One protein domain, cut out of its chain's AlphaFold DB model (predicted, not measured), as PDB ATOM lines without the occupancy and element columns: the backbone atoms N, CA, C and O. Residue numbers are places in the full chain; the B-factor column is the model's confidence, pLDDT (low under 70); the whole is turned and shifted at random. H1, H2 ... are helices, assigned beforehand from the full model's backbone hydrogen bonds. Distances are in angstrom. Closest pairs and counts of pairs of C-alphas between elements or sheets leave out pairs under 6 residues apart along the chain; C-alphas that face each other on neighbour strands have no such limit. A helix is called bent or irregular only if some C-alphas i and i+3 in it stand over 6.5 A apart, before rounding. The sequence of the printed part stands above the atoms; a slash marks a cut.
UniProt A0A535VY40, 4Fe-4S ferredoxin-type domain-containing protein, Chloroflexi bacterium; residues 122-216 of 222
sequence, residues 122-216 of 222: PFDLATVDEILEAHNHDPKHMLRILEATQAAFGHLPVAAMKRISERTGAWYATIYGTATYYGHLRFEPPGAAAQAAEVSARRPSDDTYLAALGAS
ATOM      1  N   PRO A 122     -33.872 -43.028   6.876       70.00
ATOM      2  CA  PRO A 122     -34.471 -41.796   7.370       70.00
ATOM      3  C   PRO A 122     -33.397 -40.836   7.884       70.00
ATOM      4  O   PRO A 122     -32.461 -41.240   8.576       70.00
ATOM      5  N   PHE A 123     -33.550 -39.565   7.526       79.62
ATOM      6  CA  PHE A 123     -32.592 -38.509   7.814       79.62
ATOM      7  C   PHE A 123     -33.007 -37.707   9.055       79.62
ATOM      8  O   PHE A 123     -34.194 -37.422   9.228       79.62
ATOM      9  N   ASP A 124     -32.055 -37.324   9.911       85.00
ATOM     10  CA  ASP A 124     -32.361 -36.492  11.080       85.00
ATOM     11  C   ASP A 124     -32.575 -35.027  10.673       85.00
ATOM     12  O   ASP A 124     -31.635 -34.268  10.436       85.00
ATOM     13  N   LEU A 125     -33.844 -34.630  10.584       87.88
ATOM     14  CA  LEU A 125     -34.238 -33.264  10.246       87.88
ATOM     15  C   LEU A 125     -34.123 -32.295  11.433       87.88
ATOM     16  O   LEU A 125     -34.127 -31.087  11.202       87.88
ATOM     17  N   ALA A 126     -33.998 -32.785  12.675       92.31
ATOM     18  CA  ALA A 126     -33.910 -31.922  13.855       92.31
ATOM     19  C   ALA A 126     -32.635 -31.070  13.823       92.31
ATOM     20  O   ALA A 126     -32.695 -29.858  14.016       92.31
ATOM     21  N   THR A 127     -31.507 -31.676  13.443       93.19
ATOM     22  CA  THR A 127     -30.235 -30.966  13.239       93.19
ATOM     23  C   THR A 127     -30.364 -29.819  12.215       93.19
ATOM     24  O   THR A 127     -29.756 -28.762  12.373       93.19
ATOM     25  N   VAL A 128     -31.179 -29.983  11.165       93.38
ATOM     26  CA  VAL A 128     -31.430 -28.913  10.178       93.38
ATOM     27  C   VAL A 128     -32.256 -27.783  10.794       93.38
ATOM     28  O   VAL A 128     -31.945 -26.614  10.571       93.38
ATOM     29  N   ASP A 129     -33.284 -28.119  11.575       94.94
ATOM     30  CA  ASP A 129     -34.120 -27.132  12.263       94.94
ATOM     31  C   ASP A 129     -33.296 -26.299  13.272       94.94
ATOM     32  O   ASP A 129     -33.438 -25.078  13.316       94.94
ATOM     33  N   GLU A 130     -32.358 -26.914  14.001       95.88
ATOM     34  CA  GLU A 130     -31.437 -26.205  14.908       95.88
ATOM     35  C   GLU A 130     -30.538 -25.198  14.169       95.88
ATOM     36  O   GLU A 130     -30.359 -24.058  14.612       95.88
ATOM     37  N   ILE A 131     -30.000 -25.585  13.008       95.38
ATOM     38  CA  ILE A 131     -29.187 -24.695  12.165       95.38
ATOM     39  C   ILE A 131     -30.023 -23.512  11.663       95.38
ATOM     40  O   ILE A 131     -29.519 -22.388  11.582       95.38
ATOM     41  N   LEU A 132     -31.291 -23.742  11.318       95.19
ATOM     42  CA  LEU A 132     -32.201 -22.699  10.850       95.19
ATOM     43  C   LEU A 132     -32.567 -21.704  11.953       95.19
ATOM     44  O   LEU A 132     -32.565 -20.497  11.689       95.19
ATOM     45  N   GLU A 133     -32.811 -22.181  13.176       95.44
ATOM     46  CA  GLU A 133     -33.025 -21.333  14.355       95.44
ATOM     47  C   GLU A 133     -31.821 -20.417  14.609       95.44
ATOM     48  O   GLU A 133     -31.981 -19.205  14.753       95.44
ATOM     49  N   ALA A 134     -30.596 -20.952  14.531       95.19
ATOM     50  CA  ALA A 134     -29.371 -20.162  14.692       95.19
ATOM     51  C   ALA A 134     -29.227 -19.015  13.665       95.19
ATOM     52  O   ALA A 134     -28.506 -18.048  13.911       95.19
ATOM     53  N   HIS A 135     -29.923 -19.102  12.527       94.75
ATOM     54  CA  HIS A 135     -29.912 -18.101  11.457       94.75
ATOM     55  C   HIS A 135     -31.258 -17.364  11.302       94.75
ATOM     56  O   HIS A 135     -31.482 -16.706  10.280       94.75
ATOM     57  N   ASN A 136     -32.148 -17.448  12.301       92.69
ATOM     58  CA  ASN A 136     -33.480 -16.824  12.320       92.69
ATOM     59  C   ASN A 136     -34.354 -17.156  11.098       92.69
ATOM     60  O   ASN A 136     -35.180 -16.338  10.692       92.69
ATOM     61  N   HIS A 137     -34.154 -18.321  10.476       91.94
ATOM     62  CA  HIS A 137     -34.870 -18.731   9.263       91.94
ATOM     63  C   HIS A 137     -34.739 -17.758   8.069       91.94
ATOM     64  O   HIS A 137     -35.519 -17.847   7.120       91.94
ATOM     65  N   ASP A 138     -33.768 -16.835   8.079       92.12
ATOM     66  CA  ASP A 138     -33.646 -15.794   7.054       92.12
ATOM     67  C   ASP A 138     -32.901 -16.319   5.807       92.12
ATOM     68  O   ASP A 138     -31.708 -16.641   5.892       92.12
ATOM     69  N   PRO A 139     -33.543 -16.343   4.616       89.62
ATOM     70  CA  PRO A 139     -32.905 -16.754   3.367       89.62
ATOM     71  C   PRO A 139     -31.649 -15.957   2.996       89.62
ATOM     72  O   PRO A 139     -30.842 -16.436   2.204       89.62
ATOM     73  N   LYS A 140     -31.434 -14.753   3.544       93.00
ATOM     74  CA  LYS A 140     -30.199 -13.983   3.302       93.00
ATOM     75  C   LYS A 140     -28.948 -14.704   3.800       93.00
ATOM     76  O   LYS A 140     -27.867 -14.493   3.257       93.00
ATOM     77  N   HIS A 141     -29.096 -15.591   4.782       94.62
ATOM     78  CA  HIS A 141     -28.009 -16.402   5.318       94.62
ATOM     79  C   HIS A 141     -27.871 -17.759   4.609       94.62
ATOM     80  O   HIS A 141     -27.161 -18.624   5.114       94.62
ATOM     81  N   MET A 142     -28.492 -17.959   3.434       94.88
ATOM     82  CA  MET A 142     -28.557 -19.259   2.742       94.88
ATOM     83  C   MET A 142     -27.205 -19.962   2.622       94.88
ATOM     84  O   MET A 142     -27.103 -21.142   2.932       94.88
ATOM     85  N   LEU A 143     -26.151 -19.247   2.215       95.56
ATOM     86  CA  LEU A 143     -24.821 -19.849   2.095       95.56
ATOM     87  C   LEU A 143     -24.316 -20.384   3.443       95.56
ATOM     88  O   LEU A 143     -23.801 -21.493   3.497       95.56
ATOM     89  N   ARG A 144     -24.507 -19.632   4.533       96.44
ATOM     90  CA  ARG A 144     -24.083 -20.041   5.881       96.44
ATOM     91  C   ARG A 144     -24.899 -21.212   6.405       96.44
ATOM     92  O   ARG A 144     -24.329 -22.126   6.989       96.44
ATOM     93  N   ILE A 145     -26.201 -21.217   6.122       96.75
ATOM     94  CA  ILE A 145     -27.091 -22.340   6.424       96.75
ATOM     95  C   ILE A 145     -26.591 -23.597   5.701       96.75
ATOM     96  O   ILE A 145     -26.364 -24.613   6.348       96.75
ATOM     97  N   LEU A 146     -26.334 -23.517   4.391       96.81
ATOM     98  CA  LEU A 146     -25.838 -24.646   3.597       96.81
ATOM     99  C   LEU A 146     -24.451 -25.123   4.055       96.81
ATOM    100  O   LEU A 146     -24.216 -26.323   4.147       96.81
ATOM    101  N   GLU A 147     -23.538 -24.210   4.390       96.94
ATOM    102  CA  GLU A 147     -22.220 -24.560   4.932       96.94
ATOM    103  C   GLU A 147     -22.328 -25.293   6.274       96.94
ATOM    104  O   GLU A 147     -21.661 -26.309   6.468       96.94
ATOM    105  N   ALA A 148     -23.195 -24.825   7.175       96.38
ATOM    106  CA  ALA A 148     -23.442 -25.470   8.461       96.38
ATOM    107  C   ALA A 148     -24.120 -26.840   8.295       96.38
ATOM    108  O   ALA A 148     -23.715 -27.808   8.934       96.38
ATOM    109  N   THR A 149     -25.096 -26.950   7.387       95.62
ATOM    110  CA  THR A 149     -25.736 -28.228   7.041       95.62
ATOM    111  C   THR A 149     -24.706 -29.214   6.493       95.62
ATOM    112  O   THR A 149     -24.626 -30.346   6.965       95.62
ATOM    113  N   GLN A 150     -23.851 -28.787   5.560       95.44
ATOM    114  CA  GLN A 150     -22.786 -29.644   5.047       95.44
ATOM    115  C   GLN A 150     -21.779 -30.037   6.132       95.44
ATOM    116  O   GLN A 150     -21.312 -31.172   6.137       95.44
ATOM    117  N   ALA A 151     -21.430 -29.132   7.045       94.62
ATOM    118  CA  ALA A 151     -20.525 -29.445   8.146       94.62
ATOM    119  C   ALA A 151     -21.104 -30.519   9.083       94.62
ATOM    120  O   ALA A 151     -20.359 -31.379   9.548       94.62
ATOM    121  N   ALA A 152     -22.422 -30.506   9.312       92.94
ATOM    122  CA  ALA A 152     -23.106 -31.499  10.137       92.94
ATOM    123  C   ALA A 152     -23.187 -32.883   9.466       92.94
ATOM    124  O   ALA A 152     -23.003 -33.902  10.128       92.94
ATOM    125  N   PHE A 153     -23.428 -32.932   8.151       91.19
ATOM    126  CA  PHE A 153     -23.729 -34.184   7.437       91.19
ATOM    127  C   PHE A 153     -22.626 -34.674   6.485       91.19
ATOM    128  O   PHE A 153     -22.758 -35.721   5.847       91.19
ATOM    129  N   GLY A 154     -21.544 -33.914   6.329       90.94
ATOM    130  CA  GLY A 154     -20.455 -34.180   5.381       90.94
ATOM    131  C   GLY A 154     -20.810 -33.965   3.900       90.94
ATOM    132  O   GLY A 154     -19.928 -34.048   3.047       90.94
ATOM    133  N   HIS A 155     -22.079 -33.696   3.593       93.00
ATOM    134  CA  HIS A 155     -22.639 -33.380   2.276       93.00
ATOM    135  C   HIS A 155     -23.969 -32.627   2.463       93.00
ATOM    136  O   HIS A 155     -24.375 -32.365   3.594       93.00
ATOM    137  N   LEU A 156     -24.639 -32.269   1.370       93.81
ATOM    138  CA  LEU A 156     -25.951 -31.625   1.328       93.81
ATOM    139  C   LEU A 156     -27.028 -32.622   0.866       93.81
ATOM    140  O   LEU A 156     -27.244 -32.760  -0.341       93.81
ATOM    141  N   PRO A 157     -27.717 -33.284   1.810       91.88
ATOM    142  CA  PRO A 157     -28.847 -34.152   1.514       91.88
ATOM    143  C   PRO A 157     -30.014 -33.363   0.913       91.88
ATOM    144  O   PRO A 157     -30.314 -32.236   1.332       91.88
ATOM    145  N   VAL A 158     -30.730 -33.974  -0.030       89.94
ATOM    146  CA  VAL A 158     -31.944 -33.406  -0.637       89.94
ATOM    147  C   VAL A 158     -33.025 -33.117   0.414       89.94
ATOM    148  O   VAL A 158     -33.709 -32.097   0.332       89.94
ATOM    149  N   ALA A 159     -33.160 -33.959   1.434       90.19
ATOM    150  CA  ALA A 159     -34.071 -33.828   2.557       90.19
ATOM    151  C   ALA A 159     -33.750 -32.581   3.374       90.19
ATOM    152  O   ALA A 159     -34.659 -31.814   3.683       90.19
ATOM    153  N   ALA A 160     -32.470 -32.317   3.646       92.81
ATOM    154  CA  ALA A 160     -32.059 -31.104   4.341       92.81
ATOM    155  C   ALA A 160     -32.385 -29.850   3.514       92.81
ATOM    156  O   ALA A 160     -32.968 -28.897   4.024       92.81
ATOM    157  N   MET A 161     -32.102 -29.862   2.209       93.12
ATOM    158  CA  MET A 161     -32.415 -28.730   1.329       93.12
ATOM    159  C   MET A 161     -33.919 -28.476   1.177       93.12
ATOM    160  O   MET A 161     -34.357 -27.322   1.171       93.12
ATOM    161  N   LYS A 162     -34.725 -29.537   1.065       90.00
ATOM    162  CA  LYS A 162     -36.191 -29.437   1.053       90.00
ATOM    163  C   LYS A 162     -36.710 -28.897   2.378       90.00
ATOM    164  O   LYS A 162     -37.524 -27.978   2.362       90.00
ATOM    165  N   ARG A 163     -36.159 -29.354   3.504       91.06
ATOM    166  CA  ARG A 163     -36.496 -28.837   4.831       91.06
ATOM    167  C   ARG A 163     -36.182 -27.346   4.974       91.06
ATOM    168  O   ARG A 163     -37.027 -26.592   5.450       91.06
ATOM    169  N   ILE A 164     -35.023 -26.894   4.486       93.00
ATOM    170  CA  ILE A 164     -34.666 -25.467   4.431       93.00
ATOM    171  C   ILE A 164     -35.680 -24.694   3.576       93.00
ATOM    172  O   ILE A 164     -36.125 -23.621   3.982       93.00
ATOM    173  N   SER A 165     -36.091 -25.231   2.423       92.00
ATOM    174  CA  SER A 165     -37.117 -24.610   1.570       92.00
ATOM    175  C   SER A 165     -38.451 -24.445   2.300       92.00
ATOM    176  O   SER A 165     -39.013 -23.350   2.302       92.00
ATOM    177  N   GLU A 166     -38.923 -25.502   2.963       88.94
ATOM    178  CA  GLU A 166     -40.179 -25.506   3.720       88.94
ATOM    179  C   GLU A 166     -40.168 -24.493   4.870       88.94
ATOM    180  O   GLU A 166     -41.163 -23.811   5.109       88.94
ATOM    181  N   ARG A 167     -39.047 -24.390   5.590       91.31
ATOM    182  CA  ARG A 167     -38.927 -23.580   6.810       91.31
ATOM    183  C   ARG A 167     -38.600 -22.112   6.551       91.31
ATOM    184  O   ARG A 167     -39.100 -21.250   7.261       91.31
ATOM    185  N   THR A 168     -37.793 -21.816   5.534       90.94
ATOM    186  CA  THR A 168     -37.401 -20.434   5.188       90.94
ATOM    187  C   THR A 168     -38.343 -19.782   4.170       90.94
ATOM    188  O   THR A 168     -38.291 -18.572   3.953       90.94
ATOM    189  N   GLY A 169     -39.181 -20.571   3.487       88.12
ATOM    190  CA  GLY A 169     -40.058 -20.108   2.407       88.12
ATOM    191  C   GLY A 169     -39.333 -19.771   1.095       88.12
ATOM    192  O   GLY A 169     -39.986 -19.397   0.105       88.12
ATOM    193  N   ALA A 170     -38.003 -19.912   1.062       89.31
ATOM    194  CA  ALA A 170     -37.199 -19.781  -0.144       89.31
ATOM    195  C   ALA A 170     -37.532 -20.901  -1.137       89.31
ATOM    196  O   ALA A 170     -37.769 -22.048  -0.758       89.31
ATOM    197  N   TRP A 171     -37.540 -20.576  -2.430       87.88
ATOM    198  CA  TRP A 171     -37.788 -21.565  -3.475       87.88
ATOM    199  C   TRP A 171     -36.666 -22.598  -3.513       87.88
ATOM    200  O   TRP A 171     -35.490 -22.231  -3.547       87.88
ATOM    201  N   TYR A 172     -37.025 -23.878  -3.605       89.44
ATOM    202  CA  TYR A 172     -36.057 -24.970  -3.712       89.44
ATOM    203  C   TYR A 172     -35.045 -24.747  -4.849       89.44
ATOM    204  O   TYR A 172     -33.855 -24.984  -4.671       89.44
ATOM    205  N   ALA A 173     -35.484 -24.189  -5.982       90.38
ATOM    206  CA  ALA A 173     -34.608 -23.832  -7.098       90.38
ATOM    207  C   ALA A 173     -33.528 -22.798  -6.723       90.38
ATOM    208  O   ALA A 173     -32.397 -22.903  -7.187       90.38
ATOM    209  N   THR A 174     -33.844 -21.824  -5.862       90.69
ATOM    210  CA  THR A 174     -32.878 -20.826  -5.377       90.69
ATOM    211  C   THR A 174     -31.851 -21.465  -4.448       90.69
ATOM    212  O   THR A 174     -30.660 -21.174  -4.554       90.69
ATOM    213  N   ILE A 175     -32.296 -22.360  -3.562       93.81
ATOM    214  CA  ILE A 175     -31.420 -23.102  -2.644       93.81
ATOM    215  C   ILE A 175     -30.486 -24.004  -3.447       93.81
ATOM    216  O   ILE A 175     -29.272 -23.936  -3.282       93.81
ATOM    217  N   TYR A 176     -31.047 -24.783  -4.375       93.88
ATOM    218  CA  TYR A 176     -30.293 -25.664  -5.258       93.88
ATOM    219  C   TYR A 176     -29.313 -24.882  -6.135       93.88
ATOM    220  O   TYR A 176     -28.154 -25.260  -6.227       93.88
ATOM    221  N   GLY A 177     -29.734 -23.753  -6.712       94.06
ATOM    222  CA  GLY A 177     -28.858 -22.874  -7.489       94.06
ATOM    223  C   GLY A 177     -27.717 -22.277  -6.663       94.06
ATOM    224  O   GLY A 177     -26.592 -22.197  -7.140       94.06
ATOM    225  N   THR A 178     -27.979 -21.908  -5.407       93.31
ATOM    226  CA  THR A 178     -26.928 -21.450  -4.485       93.31
ATOM    227  C   THR A 178     -25.961 -22.591  -4.173       93.31
ATOM    228  O   THR A 178     -24.752 -22.398  -4.234       93.31
ATOM    229  N   ALA A 179     -26.479 -23.790  -3.899       95.31
ATOM    230  CA  ALA A 179     -25.671 -24.965  -3.598       95.31
ATOM    231  C   ALA A 179     -24.795 -25.404  -4.783       95.31
ATOM    232  O   ALA A 179     -23.640 -25.760  -4.582       95.31
ATOM    233  N   THR A 180     -25.298 -25.341  -6.021       94.56
ATOM    234  CA  THR A 180     -24.520 -25.698  -7.220       94.56
ATOM    235  C   THR A 180     -23.529 -24.623  -7.648       94.56
ATOM    236  O   THR A 180     -22.561 -24.936  -8.339       94.56
ATOM    237  N   TYR A 181     -23.753 -23.364  -7.264       95.12
ATOM    238  CA  TYR A 181     -22.867 -22.256  -7.615       95.12
ATOM    239  C   TYR A 181     -21.489 -22.373  -6.947       95.12
ATOM    240  O   TYR A 181     -20.474 -22.035  -7.555       95.12
ATOM    241  N   TYR A 182     -21.437 -22.868  -5.707       93.31
ATOM    242  CA  TYR A 182     -20.199 -22.973  -4.938       93.31
ATOM    243  C   TYR A 182     -19.614 -24.387  -4.984       93.31
ATOM    244  O   TYR A 182     -20.198 -25.335  -4.473       93.31
ATOM    245  N   GLY A 183     -18.405 -24.529  -5.537       90.62
ATOM    246  CA  GLY A 183     -17.778 -25.840  -5.754       90.62
ATOM    247  C   GLY A 183     -17.392 -26.625  -4.490       90.62
ATOM    248  O   GLY A 183     -17.108 -27.817  -4.586       90.62
ATOM    249  N   HIS A 184     -17.357 -25.996  -3.308       92.69
ATOM    250  CA  HIS A 184     -17.100 -26.701  -2.045       92.69
ATOM    251  C   HIS A 184     -18.344 -27.379  -1.468       92.69
ATOM    252  O   HIS A 184     -18.199 -28.222  -0.581       92.69
ATOM    253  N   LEU A 185     -19.536 -27.030  -1.953       94.75
ATOM    254  CA  LEU A 185     -20.788 -27.658  -1.562       94.75
ATOM    255  C   LEU A 185     -21.008 -28.929  -2.396       94.75
ATOM    256  O   LEU A 185     -20.902 -28.924  -3.621       94.75
ATOM    257  N   ARG A 186     -21.267 -30.051  -1.724       91.31
ATOM    258  CA  ARG A 186     -21.338 -31.395  -2.306       91.31
ATOM    259  C   ARG A 186     -22.686 -32.014  -1.987       91.31
ATOM    260  O   ARG A 186     -23.068 -32.046  -0.828       91.31
ATOM    261  N   PHE A 187     -23.365 -32.564  -2.985       91.25
ATOM    262  CA  PHE A 187     -24.666 -33.232  -2.809       91.25
ATOM    263  C   PHE A 187     -24.556 -34.699  -2.413       91.25
ATOM    264  O   PHE A 187     -25.524 -35.296  -1.968       91.25
ATOM    265  N   GLU A 188     -23.382 -35.288  -2.602       86.69
ATOM    266  CA  GLU A 188     -23.184 -36.721  -2.465       86.69
ATOM    267  C   GLU A 188     -22.310 -37.010  -1.235       86.69
ATOM    268  O   GLU A 188     -21.315 -36.298  -1.028       86.69
ATOM    269  N   PRO A 189     -22.628 -38.039  -0.426       83.94
ATOM    270  CA  PRO A 189     -21.840 -38.379   0.743       83.94
ATOM    271  C   PRO A 189     -20.383 -38.715   0.385       83.94
ATOM    272  O   PRO A 189     -20.096 -39.323  -0.658       83.94
ATOM    273  N   PRO A 190     -19.431 -38.366   1.268       72.38
ATOM    274  CA  PRO A 190     -18.033 -38.734   1.094       72.38
ATOM    275  C   PRO A 190     -17.894 -40.265   1.036       72.38
ATOM    276  O   PRO A 190     -18.102 -40.957   2.026       72.38
ATOM    277  N   GLY A 191     -17.564 -40.797  -0.148       67.56
ATOM    278  CA  GLY A 191     -17.419 -42.242  -0.403       67.56
ATOM    279  C   GLY A 191     -18.264 -42.786  -1.561       67.56
ATOM    280  O   GLY A 191     -17.928 -43.823  -2.131       67.56
ATOM    281  N   ALA A 192     -19.287 -42.059  -2.011       60.31
ATOM    282  CA  ALA A 192     -20.122 -42.460  -3.150       60.31
ATOM    283  C   ALA A 192     -19.409 -42.456  -4.516       60.31
ATOM    284  O   ALA A 192     -19.938 -42.956  -5.511       60.31
ATOM    285  N   ALA A 193     -18.161 -41.972  -4.571       57.59
ATOM    286  CA  ALA A 193     -17.277 -42.171  -5.718       57.59
ATOM    287  C   ALA A 193     -17.096 -43.660  -6.075       57.59
ATOM    288  O   ALA A 193     -16.680 -43.961  -7.189       57.59
ATOM    289  N   ALA A 194     -17.459 -44.588  -5.178       60.50
ATOM    290  CA  ALA A 194     -17.553 -46.013  -5.466       60.50
ATOM    291  C   ALA A 194     -18.453 -46.320  -6.673       60.50
ATOM    292  O   ALA A 194     -18.061 -47.119  -7.515       60.50
ATOM    293  N   GLN A 195     -19.613 -45.665  -6.826       55.59
ATOM    294  CA  GLN A 195     -20.481 -45.924  -7.981       55.59
ATOM    295  C   GLN A 195     -19.863 -45.394  -9.277       55.59
ATOM    296  O   GLN A 195     -19.908 -46.078 -10.294       55.59
ATOM    297  N   ALA A 196     -19.249 -44.207  -9.249       59.16
ATOM    298  CA  ALA A 196     -18.541 -43.661 -10.405       59.16
ATOM    299  C   ALA A 196     -17.343 -44.542 -10.797       59.16
ATOM    300  O   ALA A 196     -17.175 -44.849 -11.972       59.16
ATOM    301  N   ALA A 197     -16.565 -45.015  -9.821       63.97
ATOM    302  CA  ALA A 197     -15.456 -45.938 -10.034       63.97
ATOM    303  C   ALA A 197     -15.930 -47.298 -10.579       63.97
ATOM    304  O   ALA A 197     -15.342 -47.813 -11.525       63.97
ATOM    305  N   GLU A 198     -17.025 -47.844 -10.049       58.97
ATOM    306  CA  GLU A 198     -17.617 -49.109 -10.496       58.97
ATOM    307  C   GLU A 198     -18.213 -48.989 -11.909       58.97
ATOM    308  O   GLU A 198     -18.053 -49.881 -12.742       58.97
ATOM    309  N   VAL A 199     -18.863 -47.862 -12.223       61.94
ATOM    310  CA  VAL A 199     -19.343 -47.550 -13.578       61.94
ATOM    311  C   VAL A 199     -18.164 -47.394 -14.532       61.94
ATOM    312  O   VAL A 199     -18.211 -47.960 -15.618       61.94
ATOM    313  N   SER A 200     -17.096 -46.696 -14.139       67.44
ATOM    314  CA  SER A 200     -15.866 -46.592 -14.931       67.44
ATOM    315  C   SER A 200     -15.188 -47.947 -15.142       67.44
ATOM    316  O   SER A 200     -14.657 -48.182 -16.221       67.44
ATOM    317  N   ALA A 201     -15.242 -48.852 -14.162       72.12
ATOM    318  CA  ALA A 201     -14.696 -50.202 -14.275       72.12
ATOM    319  C   ALA A 201     -15.532 -51.109 -15.195       72.12
ATOM    320  O   ALA A 201     -14.980 -51.940 -15.914       72.12
ATOM    321  N   ARG A 202     -16.865 -50.963 -15.188       67.06
ATOM    322  CA  ARG A 202     -17.789 -51.756 -16.025       67.06
ATOM    323  C   ARG A 202     -18.001 -51.175 -17.419       67.06
ATOM    324  O   ARG A 202     -18.426 -51.900 -18.320       67.06
ATOM    325  N   ARG A 203     -17.766 -49.875 -17.603       69.31
ATOM    326  CA  ARG A 203     -17.883 -49.206 -18.896       69.31
ATOM    327  C   ARG A 203     -16.773 -49.738 -19.813       69.31
ATOM    328  O   ARG A 203     -15.600 -49.571 -19.486       69.31
ATOM    329  N   PRO A 204     -17.105 -50.365 -20.958       74.38
ATOM    330  CA  PRO A 204     -16.093 -50.723 -21.941       74.38
ATOM    331  C   PRO A 204     -15.386 -49.451 -22.413       74.38
ATOM    332  O   PRO A 204     -16.015 -48.393 -22.487       74.38
ATOM    333  N   SER A 205     -14.094 -49.549 -22.739       80.94
ATOM    334  CA  SER A 205     -13.361 -48.398 -23.271       80.94
ATOM    335  C   SER A 205     -14.097 -47.807 -24.474       80.94
ATOM    336  O   SER A 205     -14.744 -48.540 -25.232       80.94
ATOM    337  N   ASP A 206     -14.009 -46.489 -24.647       81.19
ATOM    338  CA  ASP A 206     -14.744 -45.790 -25.705       81.19
ATOM    339  C   ASP A 206     -14.432 -46.385 -27.092       81.19
ATOM    340  O   ASP A 206     -15.346 -46.569 -27.894       81.19
ATOM    341  N   ASP A 207     -13.198 -46.841 -27.328       84.00
ATOM    342  CA  ASP A 207     -12.805 -47.555 -28.552       84.00
ATOM    343  C   ASP A 207     -13.575 -48.868 -28.757       84.00
ATOM    344  O   ASP A 207     -14.046 -49.165 -29.856       84.00
ATOM    345  N   THR A 208     -13.756 -49.651 -27.689       83.75
ATOM    346  CA  THR A 208     -14.495 -50.922 -27.732       83.75
ATOM    347  C   THR A 208     -15.983 -50.678 -27.982       83.75
ATOM    348  O   THR A 208     -16.615 -51.396 -28.762       83.75
ATOM    349  N   TYR A 209     -16.550 -49.640 -27.360       78.88
ATOM    350  CA  TYR A 209     -17.932 -49.224 -27.590       78.88
ATOM    351  C   TYR A 209     -18.149 -48.760 -29.037       78.88
ATOM    352  O   TYR A 209     -19.090 -49.211 -29.692       78.88
ATOM    353  N   LEU A 210     -17.263 -47.906 -29.560       82.19
ATOM    354  CA  LEU A 210     -17.342 -47.390 -30.927       82.19
ATOM    355  C   LEU A 210     -17.161 -48.497 -31.971       82.19
ATOM    356  O   LEU A 210     -17.880 -48.509 -32.971       82.19
ATOM    357  N   ALA A 211     -16.277 -49.467 -31.726       81.44
ATOM    358  CA  ALA A 211     -16.111 -50.632 -32.592       81.44
ATOM    359  C   ALA A 211     -17.372 -51.518 -32.620       81.44
ATOM    360  O   ALA A 211     -17.839 -51.900 -33.697       81.44
ATOM    361  N   ALA A 212     -17.972 -51.799 -31.457       75.94
ATOM    362  CA  ALA A 212     -19.219 -52.562 -31.360       75.94
ATOM    363  C   ALA A 212     -20.398 -51.823 -32.014       75.94
ATOM    364  O   ALA A 212     -21.195 -52.425 -32.742       75.94
ATOM    365  N   LEU A 213     -20.486 -50.505 -31.811       75.75
ATOM    366  CA  LEU A 213     -21.477 -49.655 -32.457       75.75
ATOM    367  C   LEU A 213     -21.289 -49.677 -33.979       75.75
ATOM    368  O   LEU A 213     -22.245 -49.957 -34.698       75.75
ATOM    369  N   GLY A 214     -20.063 -49.485 -34.470       78.62
ATOM    370  CA  GLY A 214     -19.720 -49.569 -35.890       78.62
ATOM    371  C   GLY A 214     -20.121 -50.907 -36.513       78.62
ATOM    372  O   GLY A 214     -20.811 -50.931 -37.531       78.62
ATOM    373  N   ALA A 215     -19.797 -52.025 -35.860       75.56
ATOM    374  CA  ALA A 215     -20.202 -53.357 -36.307       75.56
ATOM    375  C   ALA A 215     -21.733 -53.527 -36.343       75.56
ATOM    376  O   ALA A 215     -22.273 -54.105 -37.289       75.56
ATOM    377  N   SER A 216     -22.452 -52.984 -35.355       67.19
ATOM    378  CA  SER A 216     -23.919 -53.040 -35.307       67.19
ATOM    379  C   SER A 216     -24.601 -52.186 -36.384       67.19
ATOM    380  O   SER A 216     -25.649 -52.570 -36.903       67.19
TER     381      SER A 216
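What this domain is: This is residues 122 to 216 of the 222 residues of the protein "4Fe-4S ferredoxin-type domain-containing protein" of Chloroflexi bacterium (UniProt A0A535VY40). A small compact head of four helices, H1 to H4, has a long thin arm sticking out of it, made by residues 191 to 216 with H5 and H6 strung one after the other. In the head the centres of H1, H2 and H3 make a triangle, and H4 crosses H2 and H3 on the side away from H1. The printed part has 95 residues, with six named helices in the order H1 to H6 and no named strand; the class is all helix. The whole is only just extended, close to loose, with a radius of gyration of the C-alphas of 18.7 A. It spans 62 by 23 by 22 A, and the arm makes the length.

How they stand to each other: H2, residues 139 to 153, is the longest helix. H1, residues 126 to 134, touches it at a steep tilt of 39 degrees, opposite ways, closest at the C-alphas of Val 128 and Thr 149, 6.5 A apart; the two are a helical hairpin. H3, residues 158 to 168, touches H1, closest at the C-alphas of Val 128 and Ala 160, 6.3 A apart, at a steep tilt of 39 degrees, the same way. H2 and H3 are close but not clearly touching, with 2 pairs of C-alphas within 8 A, the closest those of Pro 139 and Thr 168, 6.1 A apart. H4, residues 172 to 181, touches H3 at a steep tilt of 59 degrees, closest at the C-alphas of Ser 165 and Tyr 172, 5.4 A apart. H2 touches H4 with residues 142 to 146 alone, closest at the C-alphas of Leu 143 and Thr 178, 7.1 A apart; their steep tilt of 69 degrees is only just short of about perpendicular. H1 and H4 are apart. H5, residues 193 to 202, and H6, residues 206 to 216, touch no helix. Each O i to N i+4 pair is within hydrogen-bond range in H1, H3, H4, H5 and H6; in H2 9 of 11 are.

Where its parts are: H2 is 20.1 A long and irregular: C-alphas 140 and 143 are 8.0 A apart. H1 begins at C-alpha 126 (-33.910, -31.922, 13.855) and is 12.6 A long. H3 is 15.2 A long, H4 14.0 A and H5 14.1 A. H6, 15.1 A long, ends at C-alpha 216 (-23.919, -53.040, -35.307).

The domain as a whole: The two C-alphas farthest apart, those of Asn 136 and Ala 215, are 62.3 A apart. Without residues 191 to 216, which stand free, the body has 69 residues and spans 28 by 25 by 17 A. The printed part has no cut. The link from H4 to H5, 11 residues, is long; the other links are tight. The mean pLDDT of the printed part is 86.0; residues 191 to 200, 202 to 203 and 216 are under 70.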